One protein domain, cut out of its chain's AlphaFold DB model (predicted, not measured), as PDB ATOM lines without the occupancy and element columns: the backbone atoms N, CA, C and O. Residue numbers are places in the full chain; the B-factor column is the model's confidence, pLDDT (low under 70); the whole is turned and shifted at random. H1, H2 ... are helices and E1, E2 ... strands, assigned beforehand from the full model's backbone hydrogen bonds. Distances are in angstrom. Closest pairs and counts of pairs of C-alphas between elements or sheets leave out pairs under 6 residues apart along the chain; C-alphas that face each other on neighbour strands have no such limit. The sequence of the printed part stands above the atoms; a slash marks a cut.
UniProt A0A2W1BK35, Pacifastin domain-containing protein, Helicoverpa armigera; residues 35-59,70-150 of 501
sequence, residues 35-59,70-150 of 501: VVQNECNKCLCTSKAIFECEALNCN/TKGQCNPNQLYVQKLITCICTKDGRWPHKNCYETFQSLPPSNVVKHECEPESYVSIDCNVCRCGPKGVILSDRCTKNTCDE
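Overview. This is residues 35 to 59 and 70 to 150 of the 501 residues of the protein "Pacifastin domain-containing protein" of Helicoverpa armigera (UniProt A0A2W1BK35). Two lobes of unequal size sit one beyond the other along the longest axis: a larger one built on a twisted six-stranded sheet with the short helix H1 over one face near its E5 and E4 end, and a smaller one made of the three-stranded sheet E7 E8 E9. The link from E6 to E7 joins the lobes, and no strand of one sheet comes near enough to touch a strand of the other. The printed part has 106 residues, with strands E1 to E5, then H1, then strands E6 to E9; the larger sheet is mixed, in the order E5, E4, E3, E2, E1, E6, and the smaller is antiparallel. The class is mostly strand, with under half of the residues in named elements. The whole is compact, with a radius of gyration of the C-alphas of 14.9 A and spans of 42 by 31 by 29 A.

Along the chain. E1, residues 35 to 37, begins at C-alpha 35, (134.266, 181.114, 166.933), and is 6.4 A long. E2, residues 41 to 45, is 13.2 A long, and E3, residues 51 to 55, 12.6 A. E4, residues 79 to 82, measures 10.5 A and E5, residues 85 to 88, 10.2 A. H1, residues 98 to 104, begins at (117.605, 183.049, 151.053) and is 10.2 A long. E6, residues 112 to 114, measures 5.8 A, E7, residues 122 to 125, 9.9 A, and E8, residues 128 to 132, 12.4 A. E9, residues 138 to 143, is 8.3 A long and ends at (151.311, 180.718, 165.424).

Arrangement. E1, E2 and E3 form a meander, each strand the antiparallel neighbour of the one before; N 36 and O 43 are 2.9 A apart, and N 44 and O 52 2.9 A. E3 and E4 are parallel, at 30 degrees, with N 53 and O 81 2.8 A apart. E4 and E5 are an antiparallel hairpin, with N 80 and O 87 at 2.8 A. E6 is antiparallel to E1, with N 35 and O 113 at 2.9 A. H1 is on this sheet at a height of 9.0 A, across the strands and only just over E4 alone, at 66 degrees to E4 on the local plane; its closest C-alpha to E5 is Cys 100, 5.9 A from that of Cys 87. Every O i to N i+4 pair in H1 is within hydrogen-bond range. E7, E8 and E9 form a second meander, with N 123 and O 130 2.9 A apart and N 131 and O 142 3.1 A. E6 and E9 are only just apart, their closest C-alphas 8.5 A from each other.

Size, cuts and confidence. The two C-alphas farthest apart, those of Lys 98 and Glu 120, are 43.1 A from each other. Residues 60 to 69 are not printed, and C-alphas 59 and 70 are 20.8 A apart across this cut. Of the links that are printed whole, none is long. The mean pLDDT of the printed part is 87.6; residues 70 to 72, 108 to 113 and 150 are under 70.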
ATOM      1  N   VAL A  35     135.392 182.039 167.131       90.44
ATOM      2  CA  VAL A  35     134.266 181.114 166.933       90.44
ATOM      3  C   VAL A  35     132.949 181.880 166.953       90.44
ATOM      4  O   VAL A  35     132.700 182.685 167.845       90.44
ATOM      5  N   VAL A  36     132.071 181.589 165.995       92.06
ATOM      6  CA  VAL A  36     130.667 182.021 166.015       92.06
ATOM      7  C   VAL A  36     129.799 180.778 165.925       92.06
ATOM      8  O   VAL A  36     129.939 179.989 164.994       92.06
ATOM      9  N   GLN A  37     128.909 180.586 166.893       91.62
ATOM     10  CA  GLN A  37     128.069 179.395 166.979       91.62
ATOM     11  C   GLN A  37     126.607 179.778 167.230       91.62
ATOM     12  O   GLN A  37     126.315 180.700 167.992       91.62
ATOM     13  N   ASN A  38     125.698 179.046 166.591       88.56
ATOM     14  CA  ASN A  38     124.290 178.957 166.963       88.56
ATOM     15  C   ASN A  38     123.909 177.479 167.170       88.56
ATOM     16  O   ASN A  38     124.771 176.600 167.183       88.56
ATOM     17  N   GLU A  39     122.623 177.200 167.356       87.50
ATOM     18  CA  GLU A  39     122.098 175.850 167.606       87.50
ATOM     19  C   GLU A  39     122.451 174.847 166.497       87.50
ATOM     20  O   GLU A  39     122.713 173.677 166.775       87.50
ATOM     21  N   CYS A  40     122.478 175.305 165.241       91.62
ATOM     22  CA  CYS A  40     122.579 174.444 164.064       91.62
ATOM     23  C   CYS A  40     123.926 174.536 163.327       91.62
ATOM     24  O   CYS A  40     124.166 173.743 162.420       91.62
ATOM     25  N   ASN A  41     124.805 175.480 163.675       92.88
ATOM     26  CA  ASN A  41     126.081 175.713 162.999       92.88
ATOM     27  C   ASN A  41     127.162 176.183 163.975       92.88
ATOM     28  O   ASN A  41     126.930 177.082 164.785       92.88
ATOM     29  N   LYS A  42     128.378 175.657 163.814       94.00
ATOM     30  CA  LYS A  42     129.595 176.152 164.468       94.00
ATOM     31  C   LYS A  42     130.595 176.606 163.407       94.00
ATOM     32  O   LYS A  42     131.032 175.802 162.591       94.00
ATOM     33  N   CYS A  43     130.961 177.881 163.435       95.31
ATOM     34  CA  CYS A  43     131.881 178.515 162.497       95.31
ATOM     35  C   CYS A  43     133.199 178.892 163.177       95.31
ATOM     36  O   CYS A  43     133.176 179.535 164.225       95.31
ATOM     37  N   LEU A  44     134.330 178.559 162.554       94.31
ATOM     38  CA  LEU A  44     135.678 178.933 162.990       94.31
ATOM     39  C   LEU A  44     136.309 179.883 161.965       94.31
ATOM     40  O   LEU A  44     136.323 179.584 160.772       94.31
ATOM     41  N   CYS A  45     136.839 181.022 162.411       94.62
ATOM     42  CA  CYS A  45     137.606 181.918 161.549       94.62
ATOM     43  C   CYS A  45     139.010 181.348 161.296       94.62
ATOM     44  O   CYS A  45     139.826 181.249 162.218       94.62
ATOM     45  N   THR A  46     139.296 180.991 160.043       90.81
ATOM     46  CA  THR A  46     140.580 180.408 159.630       90.81
ATOM     47  C   THR A  46     141.629 181.477 159.323       90.81
ATOM     48  O   THR A  46     141.345 182.676 159.250       90.81
ATOM     49  N   SER A  47     142.869 181.044 159.077       86.12
ATOM     50  CA  SER A  47     143.991 181.911 158.665       86.12
ATOM     51  C   SER A  47     143.734 182.776 157.415       86.12
ATOM     52  O   SER A  47     144.458 183.743 157.184       86.12
ATOM     53  N   LYS A  48     142.686 182.471 156.636       88.44
ATOM     54  CA  LYS A  48     142.229 183.232 155.459       88.44
ATOM     55  C   LYS A  48     141.304 184.416 155.812       88.44
ATOM     56  O   LYS A  48     140.864 185.110 154.901       88.44
ATOM     57  N   ALA A  49     140.985 184.622 157.096       91.94
ATOM     58  CA  ALA A  49     139.918 185.509 157.584       91.94
ATOM     59  C   ALA A  49     138.522 185.154 157.023       91.94
ATOM     60  O   ALA A  49     137.728 186.022 156.654       91.94
ATOM     61  N   ILE A  50     138.245 183.850 156.947       94.06
ATOM     62  CA  ILE A  50     136.993 183.255 156.466       94.06
ATOM     63  C   ILE A  50     136.422 182.383 157.583       94.06
ATOM     64  O   ILE A  50     137.164 181.622 158.200       94.06
ATOM     65  N   PHE A  51     135.114 182.463 157.819       95.62
ATOM     66  CA  PHE A  51     134.416 181.548 158.719       95.62
ATOM     67  C   PHE A  51     134.100 180.232 157.999       95.62
ATOM     68  O   PHE A  51     133.181 180.171 157.184       95.62
ATOM     69  N   GLU A  52     134.836 179.168 158.310       96.12
ATOM     70  CA  GLU A  52     134.526 177.813 157.844       96.12
ATOM     71  C   GLU A  52     133.592 177.144 158.873       96.12
ATOM     72  O   GLU A  52     133.877 177.140 160.073       96.12
ATOM     73  N   CYS A  53     132.425 176.665 158.426       95.75
ATOM     74  CA  CYS A  53     131.304 176.298 159.296       95.75
ATOM     75  C   CYS A  53     130.867 174.838 159.154       95.75
ATOM     76  O   CYS A  53     130.452 174.395 158.079       95.75
ATOM     77  N   GLU A  54     130.822 174.130 160.277       95.62
ATOM     78  CA  GLU A  54     130.256 172.789 160.395       95.62
ATOM     79  C   GLU A  54     128.790 172.856 160.841       95.62
ATOM     80  O   GLU A  54     128.428 173.643 161.719       95.62
ATOM     81  N   ALA A  55     127.940 172.028 160.230       93.44
ATOM     82  CA  ALA A  55     126.539 171.899 160.616       93.44
ATOM     83  C   ALA A  55     126.412 170.968 161.831       93.44
ATOM     84  O   ALA A  55     126.952 169.860 161.829       93.44
ATOM     85  N   LEU A  56     125.680 171.414 162.847       91.56
ATOM     86  CA  LEU A  56     125.352 170.654 164.049       91.56
ATOM     87  C   LEU A  56     124.022 169.907 163.855       91.56
ATOM     88  O   LEU A  56     123.165 170.325 163.073       91.56
ATOM     89  N   ASN A  57     123.829 168.805 164.588       89.94
ATOM     90  CA  ASN A  57     122.602 168.003 164.534       89.94
ATOM     91  C   ASN A  57     121.442 168.719 165.244       89.94
ATOM     92  O   ASN A  57     121.123 168.450 166.400       89.94
ATOM     93  N   CYS A  58     120.824 169.653 164.527       86.69
ATOM     94  CA  CYS A  58     119.760 170.501 165.033       86.69
ATOM     95  C   CYS A  58     118.409 169.764 165.044       86.69
ATOM     96  O   CYS A  58     117.725 169.690 164.022       86.69
ATOM     97  N   ASN A  59     118.000 169.253 166.209       82.06
ATOM     98  CA  ASN A  59     116.663 168.691 166.431       82.06
ATOM     99  C   ASN A  59     115.601 169.805 166.499       82.06
ATOM    100  O   ASN A  59     115.018 170.072 167.547       82.06
ATOM    101  N   THR A  70     113.178 188.433 163.465       52.94
ATOM    102  CA  THR A  70     114.157 189.260 164.193       52.94
ATOM    103  C   THR A  70     115.564 189.145 163.592       52.94
ATOM    104  O   THR A  70     116.573 189.103 164.282       52.94
ATOM    105  N   LYS A  71     115.595 189.216 162.253       60.84
ATOM    106  CA  LYS A  71     116.724 189.369 161.334       60.84
ATOM    107  C   LYS A  71     117.758 188.247 161.444       60.84
ATOM    108  O   LYS A  71     118.496 188.138 162.413       60.84
ATOM    109  N   GLY A  72     117.887 187.488 160.354       61.78
ATOM    110  CA  GLY A  72     119.042 186.631 160.087       61.78
ATOM    111  C   GLY A  72     120.320 187.457 159.986       61.78
ATOM    112  O   GLY A  72     120.746 187.813 158.886       61.78
ATOM    113  N   GLN A  73     120.863 187.814 161.147       85.19
ATOM    114  CA  GLN A  73     122.078 188.588 161.286       85.19
ATOM    115  C   GLN A  73     123.307 187.696 161.143       85.19
ATOM    116  O   GLN A  73     123.274 186.482 161.354       85.19
ATOM    117  N   CYS A  74     124.380 188.353 160.734       91.75
ATOM    118  CA  CYS A  74     125.703 187.814 160.502       91.75
ATOM    119  C   CYS A  74     126.707 188.953 160.716       91.75
ATOM    120  O   CYS A  74     126.329 190.131 160.709       91.75
ATOM    121  N   ASN A  75     127.987 188.632 160.902       90.50
ATOM    122  CA  ASN A  75     129.007 189.658 161.099       90.50
ATOM    123  C   ASN A  75     129.195 190.465 159.798       90.50
ATOM    124  O   ASN A  75     129.493 189.864 158.760       90.50
ATOM    125  N   PRO A  76     129.042 191.806 159.810       92.00
ATOM    126  CA  PRO A  76     129.070 192.604 158.592       92.00
ATOM    127  C   PRO A  76     130.332 192.421 157.746       92.00
ATOM    128  O   PRO A  76     131.456 192.471 158.253       92.00
ATOM    129  N   ASN A  77     130.135 192.271 156.434       91.38
ATOM    130  CA  ASN A  77     131.184 192.069 155.425       91.38
ATOM    131  C   ASN A  77     132.062 190.813 155.620       91.38
ATOM    132  O   ASN A  77     133.088 190.700 154.952       91.38
ATOM    133  N   GLN A  78     131.694 189.873 156.501       94.44
ATOM    134  CA  GLN A  78     132.410 188.598 156.620       94.44
ATOM    135  C   GLN A  78     131.954 187.593 155.558       94.44
ATOM    136  O   GLN A  78     130.813 187.633 155.083       94.44
ATOM    137  N   LEU A  79     132.847 186.661 155.228       94.69
ATOM    138  CA  LEU A  79     132.603 185.551 154.314       94.69
ATOM    139  C   LEU A  79     132.531 184.244 155.114       94.69
ATOM    140  O   LEU A  79     133.406 183.956 155.932       94.69
ATOM    141  N   TYR A  80     131.474 183.474 154.868       95.94
ATOM    142  CA  TYR A  80     131.163 182.207 155.522       95.94
ATOM    143  C   TYR A  80     131.108 181.081 154.481       95.94
ATOM    144  O   TYR A  80     130.554 181.271 153.396       95.94
ATOM    145  N   VAL A  81     131.659 179.910 154.803       95.88
ATOM    146  CA  VAL A  81     131.715 178.737 153.916       95.88
ATOM    147  C   VAL A  81     131.204 177.502 154.648       95.88
ATOM    148  O   VAL A  81     131.675 177.180 155.735       95.88
ATOM    149  N   GLN A  82     130.279 176.767 154.031       95.62
ATOM    150  CA  GLN A  82     129.853 175.446 154.487       95.62
ATOM    151  C   GLN A  82     129.707 174.494 153.297       95.62
ATOM    152  O   GLN A  82     128.842 174.676 152.441       95.62
ATOM    153  N   LYS A  83     130.516 173.426 153.277       92.19
ATOM    154  CA  LYS A  83     130.561 172.399 152.217       92.19
ATOM    155  C   LYS A  83     130.847 172.989 150.825       92.19
ATOM    156  O   LYS A  83     132.006 173.068 150.442       92.19
ATOM    157  N   LEU A  84     129.802 173.379 150.092       91.62
ATOM    158  CA  LEU A  84     129.845 173.990 148.752       91.62
ATOM    159  C   LEU A  84     129.131 175.357 148.705       91.62
ATOM    160  O   LEU A  84     129.064 175.986 147.652       91.62
ATOM    161  N   ILE A  85     128.564 175.809 149.827       93.56
ATOM    162  CA  ILE A  85     127.813 177.058 149.944       93.56
ATOM    163  C   ILE A  85     128.745 178.124 150.523       93.56
ATOM    164  O   ILE A  85     129.189 178.013 151.667       93.56
ATOM    165  N   THR A  86     128.998 179.170 149.739       96.06
ATOM    166  CA  THR A  86     129.754 180.358 150.153       96.06
ATOM    167  C   THR A  86     128.813 181.552 150.232       96.06
ATOM    168  O   THR A  86     128.122 181.867 149.264       96.06
ATOM    169  N   CYS A  87     128.791 182.230 151.377       95.56
ATOM    170  CA  CYS A  87     127.869 183.319 151.673       95.56
ATOM    171  C   CYS A  87     128.605 184.525 152.256       95.56
ATOM    172  O   CYS A  87     129.372 184.406 153.208       95.56
ATOM    173  N   ILE A  88     128.345 185.706 151.696       95.06
ATOM    174  CA  ILE A  88     128.929 186.976 152.142       95.06
ATOM    175  C   ILE A  88     127.848 187.766 152.878       95.06
ATOM    176  O   ILE A  88     126.762 187.977 152.341       95.06
ATOM    177  N   CYS A  89     128.138 188.205 154.098       94.12
ATOM    178  CA  CYS A  89     127.241 189.054 154.875       94.12
ATOM    179  C   CYS A  89     127.313 190.512 154.390       94.12
ATOM    180  O   CYS A  89     128.405 191.038 154.171       94.12
ATOM    181  N   THR A  90     126.181 191.206 154.250       93.12
ATOM    182  CA  THR A  90     126.184 192.629 153.865       93.12
ATOM    183  C   THR A  90     126.810 193.519 154.943       93.12
ATOM    184  O   THR A  90     126.880 193.161 156.121       93.12
ATOM    185  N   LYS A  91     127.186 194.745 154.558       92.12
ATOM    186  CA  LYS A  91     127.578 195.830 155.479       92.12
ATOM    187  C   LYS A  91     126.553 196.097 156.598       92.12
ATOM    188  O   LYS A  91     126.923 196.597 157.652       92.12
ATOM    189  N   ASP A  92     125.281 195.773 156.353       90.75
ATOM    190  CA  ASP A  92     124.144 196.021 157.247       90.75
ATOM    191  C   ASP A  92     123.825 194.805 158.139       90.75
ATOM    192  O   ASP A  92     122.758 194.754 158.756       90.75
ATOM    193  N   GLY A  93     124.717 193.803 158.168       91.31
ATOM    194  CA  GLY A  93     124.586 192.595 158.982       91.31
ATOM    195  C   GLY A  93     123.438 191.692 158.535       91.31
ATOM    196  O   GLY A  93     122.648 191.266 159.372       91.31
ATOM    197  N   ARG A  94     123.283 191.451 157.224       92.19
ATOM    198  CA  ARG A  94     122.211 190.604 156.663       92.19
ATOM    199  C   ARG A  94     122.734 189.655 155.592       92.19
ATOM    200  O   ARG A  94     123.679 189.977 154.874       92.19
ATOM    201  N   TRP A  95     122.053 188.531 155.413       92.12
ATOM    202  CA  TRP A  95     122.269 187.640 154.275       92.12
ATOM    203  C   TRP A  95     121.630 188.198 152.984       92.12
ATOM    204  O   TRP A  95     120.440 188.511 153.004       92.12
ATOM    205  N   PRO A  96     122.359 188.291 151.852       91.00
ATOM    206  CA  PRO A  96     121.787 188.710 150.565       91.00
ATOM    207  C   PRO A  96     120.842 187.679 149.937       91.00
ATOM    208  O   PRO A  96     119.983 188.041 149.139       91.00
ATOM    209  N   HIS A  97     121.031 186.393 150.249       92.06
ATOM    210  CA  HIS A  97     120.375 185.279 149.566       92.06
ATOM    211  C   HIS A  97     119.662 184.354 150.557       92.06
ATOM    212  O   HIS A  97     120.208 184.033 151.616       92.06
ATOM    213  N   LYS A  98     118.467 183.874 150.190       90.12
ATOM    214  CA  LYS A  98     117.605 183.049 151.053       90.12
ATOM    215  C   LYS A  98     118.322 181.786 151.549       90.12
ATOM    216  O   LYS A  98     118.372 181.559 152.752       90.12
ATOM    217  N   ASN A  99     119.007 181.062 150.660       91.31
ATOM    218  CA  ASN A  99     119.758 179.851 151.018       91.31
ATOM    219  C   ASN A  99     120.862 180.112 152.062       91.31
ATOM    220  O   ASN A  99     121.165 179.220 152.846       91.31
ATOM    221  N   CYS A 100     121.456 181.313 152.104       93.62
ATOM    222  CA  CYS A 100     122.436 181.667 153.137       93.62
ATOM    223  C   CYS A 100     121.770 181.772 154.511       93.62
ATOM    224  O   CYS A 100     122.263 181.202 155.481       93.62
ATOM    225  N   TYR A 101     120.613 182.436 154.581       91.06
ATOM    226  CA  TYR A 101     119.819 182.493 155.803       91.06
ATOM    227  C   TYR A 101     119.294 181.110 156.217       91.06
ATOM    228  O   TYR A 101     119.303 180.796 157.395       91.06
ATOM    229  N   GLU A 102     118.908 180.243 155.285       89.25
ATOM    230  CA  GLU A 102     118.433 178.893 155.627       89.25
ATOM    231  C   GLU A 102     119.569 177.961 156.088       89.25
ATOM    232  O   GLU A 102     119.381 177.179 157.020       89.25
ATOM    233  N   THR A 103     120.758 178.087 155.486       91.12
ATOM    234  CA  THR A 103     121.949 177.282 155.821       91.12
ATOM    235  C   THR A 103     122.562 177.720 157.150       91.12
ATOM    236  O   THR A 103     122.658 176.926 158.082       91.12
ATOM    237  N   PHE A 104     122.963 178.991 157.257       89.75
ATOM    238  CA  PHE A 104     123.713 179.513 158.405       89.75
ATOM    239  C   PHE A 104     122.804 180.018 159.534       89.75
ATOM    240  O   PHE A 104     123.219 180.022 160.695       89.75
ATOM    241  N   GLN A 105     121.555 180.380 159.215       84.44
ATOM    242  CA  GLN A 105     120.556 180.916 160.149       84.44
ATOM    243  C   GLN A 105     120.995 182.269 160.735       84.44
ATOM    244  O   GLN A 105     121.775 183.004 160.117       84.44
ATOM    245  N   SER A 106     120.436 182.672 161.873       76.00
ATOM    246  CA  SER A 106     120.945 183.802 162.654       76.00
ATOM    247  C   SER A 106     122.260 183.385 163.315       76.00
ATOM    248  O   SER A 106     122.260 182.600 164.260       76.00
ATOM    249  N   LEU A 107     123.391 183.897 162.826       78.88
ATOM    250  CA  LEU A 107     124.680 183.794 163.512       78.88
ATOM    251  C   LEU A 107     124.844 185.076 164.344       78.88
ATOM    252  O   LEU A 107     125.196 186.113 163.773       78.88
ATOM    253  N   PRO A 108     124.519 185.057 165.655       68.38
ATOM    254  CA  PRO A 108     124.360 186.276 166.447       68.38
ATOM    255  C   PRO A 108     125.661 187.097 166.466       68.38
ATOM    256  O   PRO A 108     126.686 186.594 166.934       68.38
ATOM    257  N   PRO A 109     125.647 188.361 165.995       62.06
ATOM    258  CA  PRO A 109     126.870 189.132 165.748       62.06
ATOM    259  C   PRO A 109     127.601 189.573 167.029       62.06
ATOM    260  O   PRO A 109     128.705 190.109 166.968       62.06
ATOM    261  N   SER A 110     126.993 189.356 168.196       56.75
ATOM    262  CA  SER A 110     127.589 189.563 169.517       56.75
ATOM    263  C   SER A 110     128.449 188.388 169.988       56.75
ATOM    264  O   SER A 110     129.385 188.593 170.757       56.75
ATOM    265  N   ASN A 111     128.157 187.161 169.544       58.56
ATOM    266  CA  ASN A 111     128.695 185.942 170.157       58.56
ATOM    267  C   ASN A 111     129.908 185.418 169.380       58.56
ATOM    268  O   ASN A 111     130.003 184.230 169.066       58.56
ATOM    269  N   VAL A 112     130.844 186.323 169.075       65.75
ATOM    270  CA  VAL A 112     132.207 185.946 168.693       65.75
ATOM    271  C   VAL A 112     132.918 185.484 169.962       65.75
ATOM    272  O   VAL A 112     133.549 186.273 170.669       65.75
ATOM    273  N   VAL A 113     132.779 184.195 170.272       66.88
ATOM    274  CA  VAL A 113     133.556 183.544 171.323       66.88
ATOM    275  C   VAL A 113     134.978 183.435 170.795       66.88
ATOM    276  O   VAL A 113     135.311 182.545 170.012       66.88
ATOM    277  N   LYS A 114     135.824 184.383 171.194       71.75
ATOM    278  CA  LYS A 114     137.266 184.269 170.983       71.75
ATOM    279  C   LYS A 114     137.734 182.991 171.660       71.75
ATOM    280  O   LYS A 114     137.322 182.733 172.789       71.75
ATOM    281  N   HIS A 115     138.580 182.204 171.002       71.50
ATOM    282  CA  HIS A 115     139.157 181.034 171.651       71.50
ATOM    283  C   HIS A 115     140.015 181.447 172.854       71.50
ATOM    284  O   HIS A 115     141.173 181.847 172.710       71.50
ATOM    285  N   GLU A 116     139.421 181.320 174.039       82.69
ATOM    286  CA  GLU A 116     140.146 181.301 175.298       82.69
ATOM    287  C   GLU A 116     140.945 179.997 175.399       82.69
ATOM    288  O   GLU A 116     140.466 178.907 175.077       82.69
ATOM    289  N   CYS A 117     142.200 180.129 175.808       89.62
ATOM    290  CA  CYS A 117     143.166 179.055 175.978       89.62
ATOM    291  C   CYS A 117     143.874 179.212 177.329       89.62
ATOM    292  O   CYS A 117     143.892 180.294 177.913       89.62
ATOM    293  N   GLU A 118     144.471 178.140 177.847       93.31
ATOM    294  CA  GLU A 118     145.233 178.222 179.097       93.31
ATOM    295  C   GLU A 118     146.453 179.154 178.904       93.31
ATOM    296  O   GLU A 118     147.187 178.980 177.924       93.31
ATOM    297  N   PRO A 119     146.692 180.155 179.775       95.56
ATOM    298  CA  PRO A 119     147.788 181.108 179.609       95.56
ATOM    299  C   PRO A 119     149.152 180.442 179.383       95.56
ATOM    300  O   PRO A 119     149.531 179.518 180.094       95.56
ATOM    301  N   GLU A 120     149.898 180.922 178.383       89.44
ATOM    302  CA  GLU A 120     151.213 180.390 177.966       89.44
ATOM    303  C   GLU A 120     151.239 178.918 177.482       89.44
ATOM    304  O   GLU A 120     152.311 178.404 177.147       89.44
ATOM    305  N   SER A 121     150.081 178.257 177.353       94.31
ATOM    306  CA  SER A 121     149.948 176.934 176.722       94.31
ATOM    307  C   SER A 121     150.180 176.962 175.200       94.31
ATOM    308  O   SER A 121     150.370 178.017 174.587       94.31
ATOM    309  N   TYR A 122     150.134 175.786 174.568       93.56
ATOM    310  CA  TYR A 122     150.139 175.640 173.112       93.56
ATOM    311  C   TYR A 122     148.850 174.958 172.653       93.56
ATOM    312  O   TYR A 122     148.510 173.885 173.145       93.56
ATOM    313  N   VAL A 123     148.166 175.560 171.680       91.50
ATOM    314  CA  VAL A 123     146.933 175.036 171.073       91.50
ATOM    315  C   VAL A 123     147.150 174.742 169.592       91.50
ATOM    316  O   VAL A 123     147.956 175.404 168.939       91.50
ATOM    317  N   SER A 124     146.432 173.767 169.040       85.81
ATOM    318  CA  SER A 124     146.394 173.506 167.596       85.81
ATOM    319  C   SER A 124     145.192 174.197 166.953       85.81
ATOM    320  O   SER A 124     144.058 173.941 167.356       85.81
ATOM    321  N   ILE A 125     145.438 175.015 165.932       83.12
ATOM    322  CA  ILE A 125     144.430 175.595 165.037       83.12
ATOM    323  C   ILE A 125     144.769 175.114 163.630       83.12
ATOM    324  O   ILE A 125     145.873 175.363 163.142       83.12
ATOM    325  N   ASP A 126     143.853 174.407 162.977       84.94
ATOM    326  CA  ASP A 126     144.112 173.732 161.702       84.94
ATOM    327  C   ASP A 126     145.382 172.842 161.796       84.94
ATOM    328  O   ASP A 126     145.476 171.950 162.640       84.94
ATOM    329  N   CYS A 127     146.396 173.106 160.968       88.81
ATOM    330  CA  CYS A 127     147.717 172.469 160.997       88.81
ATOM    331  C   CYS A 127     148.786 173.234 161.802       88.81
ATOM    332  O   CYS A 127     149.968 172.870 161.779       88.81
ATOM    333  N   ASN A 128     148.404 174.334 162.450       88.12
ATOM    334  CA  ASN A 128     149.308 175.275 163.091       88.12
ATOM    335  C   ASN A 128     149.212 175.169 164.612       88.12
ATOM    336  O   ASN A 128     148.165 175.382 165.216       88.12
ATOM    337  N   VAL A 129     150.343 174.886 165.250       92.25
ATOM    338  CA  VAL A 129     150.497 175.063 166.696       92.25
ATOM    339  C   VAL A 129     150.717 176.549 166.978       92.25
ATOM    340  O   VAL A 129     151.592 177.172 166.365       92.25
ATOM    341  N   CYS A 130     149.939 177.107 167.902       93.31
ATOM    342  CA  CYS A 130     149.980 178.498 168.337       93.31
ATOM    343  C   CYS A 130     150.210 178.585 169.846       93.31
ATOM    344  O   CYS A 130     149.612 177.829 170.610       93.31
ATOM    345  N   ARG A 131     151.047 179.529 170.289       93.81
ATOM    346  CA  ARG A 131     151.223 179.813 171.721       93.81
ATOM    347  C   ARG A 131     150.121 180.746 172.223       93.81
ATOM    348  O   ARG A 131     149.923 181.832 171.673       93.81
ATOM    349  N   CYS A 132     149.442 180.336 173.285       95.00
ATOM    350  CA  CYS A 132     148.499 181.170 174.012       95.00
ATOM    351  C   CYS A 132     149.243 182.316 174.717       95.00
ATOM    352  O   CYS A 132     150.318 182.113 175.280       95.00
ATOM    353  N   GLY A 133     148.701 183.532 174.688       91.06
ATOM    354  CA  GLY A 133     149.240 184.659 175.448       91.06
ATOM    355  C   GLY A 133     148.903 184.580 176.945       91.06
ATOM    356  O   GLY A 133     148.040 183.801 177.351       91.06
ATOM    357  N   PRO A 134     149.492 185.453 177.781       93.38
ATOM    358  CA  PRO A 134     149.297 185.423 179.235       93.38
ATOM    359  C   PRO A 134     147.882 185.846 179.674       93.38
ATOM    360  O   PRO A 134     147.522 185.691 180.833       93.38
ATOM    361  N   LYS A 135     147.069 186.380 178.750       93.12
ATOM    362  CA  LYS A 135     145.648 186.713 178.958       93.12
ATOM    363  C   LYS A 135     144.688 185.586 178.552       93.12
ATOM    364  O   LYS A 135     143.504 185.845 178.396       93.12
ATOM    365  N   GLY A 136     145.201 184.386 178.276       91.12
ATOM    366  CA  GLY A 136     144.400 183.284 177.746       91.12
ATOM    367  C   GLY A 136     143.901 183.504 176.314       91.12
ATOM    368  O   GLY A 136     142.940 182.877 175.900       91.12
ATOM    369  N   VAL A 137     144.524 184.406 175.545       89.38
ATOM    370  CA  VAL A 137     144.130 184.725 174.160       89.38
ATOM    371  C   VAL A 137     145.206 184.250 173.192       89.38
ATOM    372  O   VAL A 137     146.392 184.514 173.399       89.38
ATOM    373  N   ILE A 138     144.791 183.590 172.115       86.62
ATOM    374  CA  ILE A 138     145.669 183.123 171.037       86.62
ATOM    375  C   ILE A 138     146.397 184.307 170.383       86.62
ATOM    376  O   ILE A 138     145.779 185.246 169.881       86.62
ATOM    377  N   LEU A 139     147.728 184.242 170.352       85.56
ATOM    378  CA  LEU A 139     148.572 185.241 169.699       85.56
ATOM    379  C   LEU A 139     148.919 184.768 168.281       85.56
ATOM    380  O   LEU A 139     149.778 183.909 168.093       85.56
ATOM    381  N   SER A 140     148.232 185.312 167.269       83.00
ATOM    382  CA  SER A 140     148.368 184.880 165.865       83.00
ATOM    383  C   SER A 140     149.759 185.136 165.260       83.00
ATOM    384  O   SER A 140     150.132 184.488 164.282       83.00
ATOM    385  N   ASP A 141     150.546 186.051 165.828       88.06
ATOM    386  CA  ASP A 141     151.967 186.254 165.526       88.06
ATOM    387  C   ASP A 141     152.855 185.116 166.062       88.06
ATOM    388  O   ASP A 141     153.915 184.847 165.496       88.06
ATOM    389  N   ARG A 142     152.385 184.408 167.100       91.25
ATOM    390  CA  ARG A 142     153.006 183.230 167.729       91.25
ATOM    391  C   ARG A 142     152.384 181.903 167.280       91.25
ATOM    392  O   ARG A 142     152.590 180.872 167.926       91.25
ATOM    393  N   CYS A 143     151.640 181.918 166.178       90.62
ATOM    394  CA  CYS A 143     151.311 180.718 165.424       90.62
ATOM    395  C   CYS A 143     152.486 180.288 164.541       90.62
ATOM    396  O   CYS A 143     153.172 181.112 163.929       90.62
ATOM    397  N   THR A 144     152.669 178.974 164.416       91.12
ATOM    398  CA  THR A 144     153.361 178.408 163.252       91.12
ATOM    399  C   THR A 144     152.628 178.796 161.962       91.12
ATOM    400  O   THR A 144     151.451 179.156 161.986       91.12
ATOM    401  N   LYS A 145     153.355 178.818 160.839       88.19
ATOM    402  CA  LYS A 145     152.841 179.266 159.531       88.19
ATOM    403  C   LYS A 145     152.980 178.171 158.476       88.19
ATOM    404  O   LYS A 145     153.484 178.396 157.377       88.19
ATOM    405  N   ASN A 146     152.564 176.970 158.855       84.31
ATOM    406  CA  ASN A 146     152.434 175.831 157.964       84.31
ATOM    407  C   ASN A 146     151.285 176.089 156.979       84.31
ATOM    408  O   ASN A 146     150.224 176.600 157.347       84.31
ATOM    409  N   THR A 147     151.489 175.714 155.718       83.00
ATOM    410  CA  THR A 147     150.415 175.669 154.724       83.00
ATOM    411  C   THR A 147     149.624 174.387 154.954       83.00
ATOM    412  O   THR A 147     150.146 173.300 154.717       83.00
ATOM    413  N   CYS A 148     148.401 174.512 155.467       79.94
ATOM    414  CA  CYS A 148     147.547 173.366 155.770       79.94
ATOM    415  C   CYS A 148     146.993 172.769 154.475       79.94
ATOM    416  O   CYS A 148     146.408 173.491 153.671       79.94
ATOM    417  N   ASP A 149     147.179 171.465 154.278       84.44
ATOM    418  CA  ASP A 149     146.753 170.768 153.065       84.44
ATOM    419  C   ASP A 149     145.385 170.112 153.301       84.44
ATOM    420  O   ASP A 149     145.256 169.106 154.011       84.44
ATOM    421  N   GLU A 150     144.336 170.748 152.775       69.19
ATOM    422  CA  GLU A 150     142.932 170.477 153.114       69.19
ATOM    423  C   GLU A 150     142.518 169.012 152.847       69.19
ATOM    424  O   GLU A 150     141.676 168.464 153.569       69.19
TER     425      GLU A 150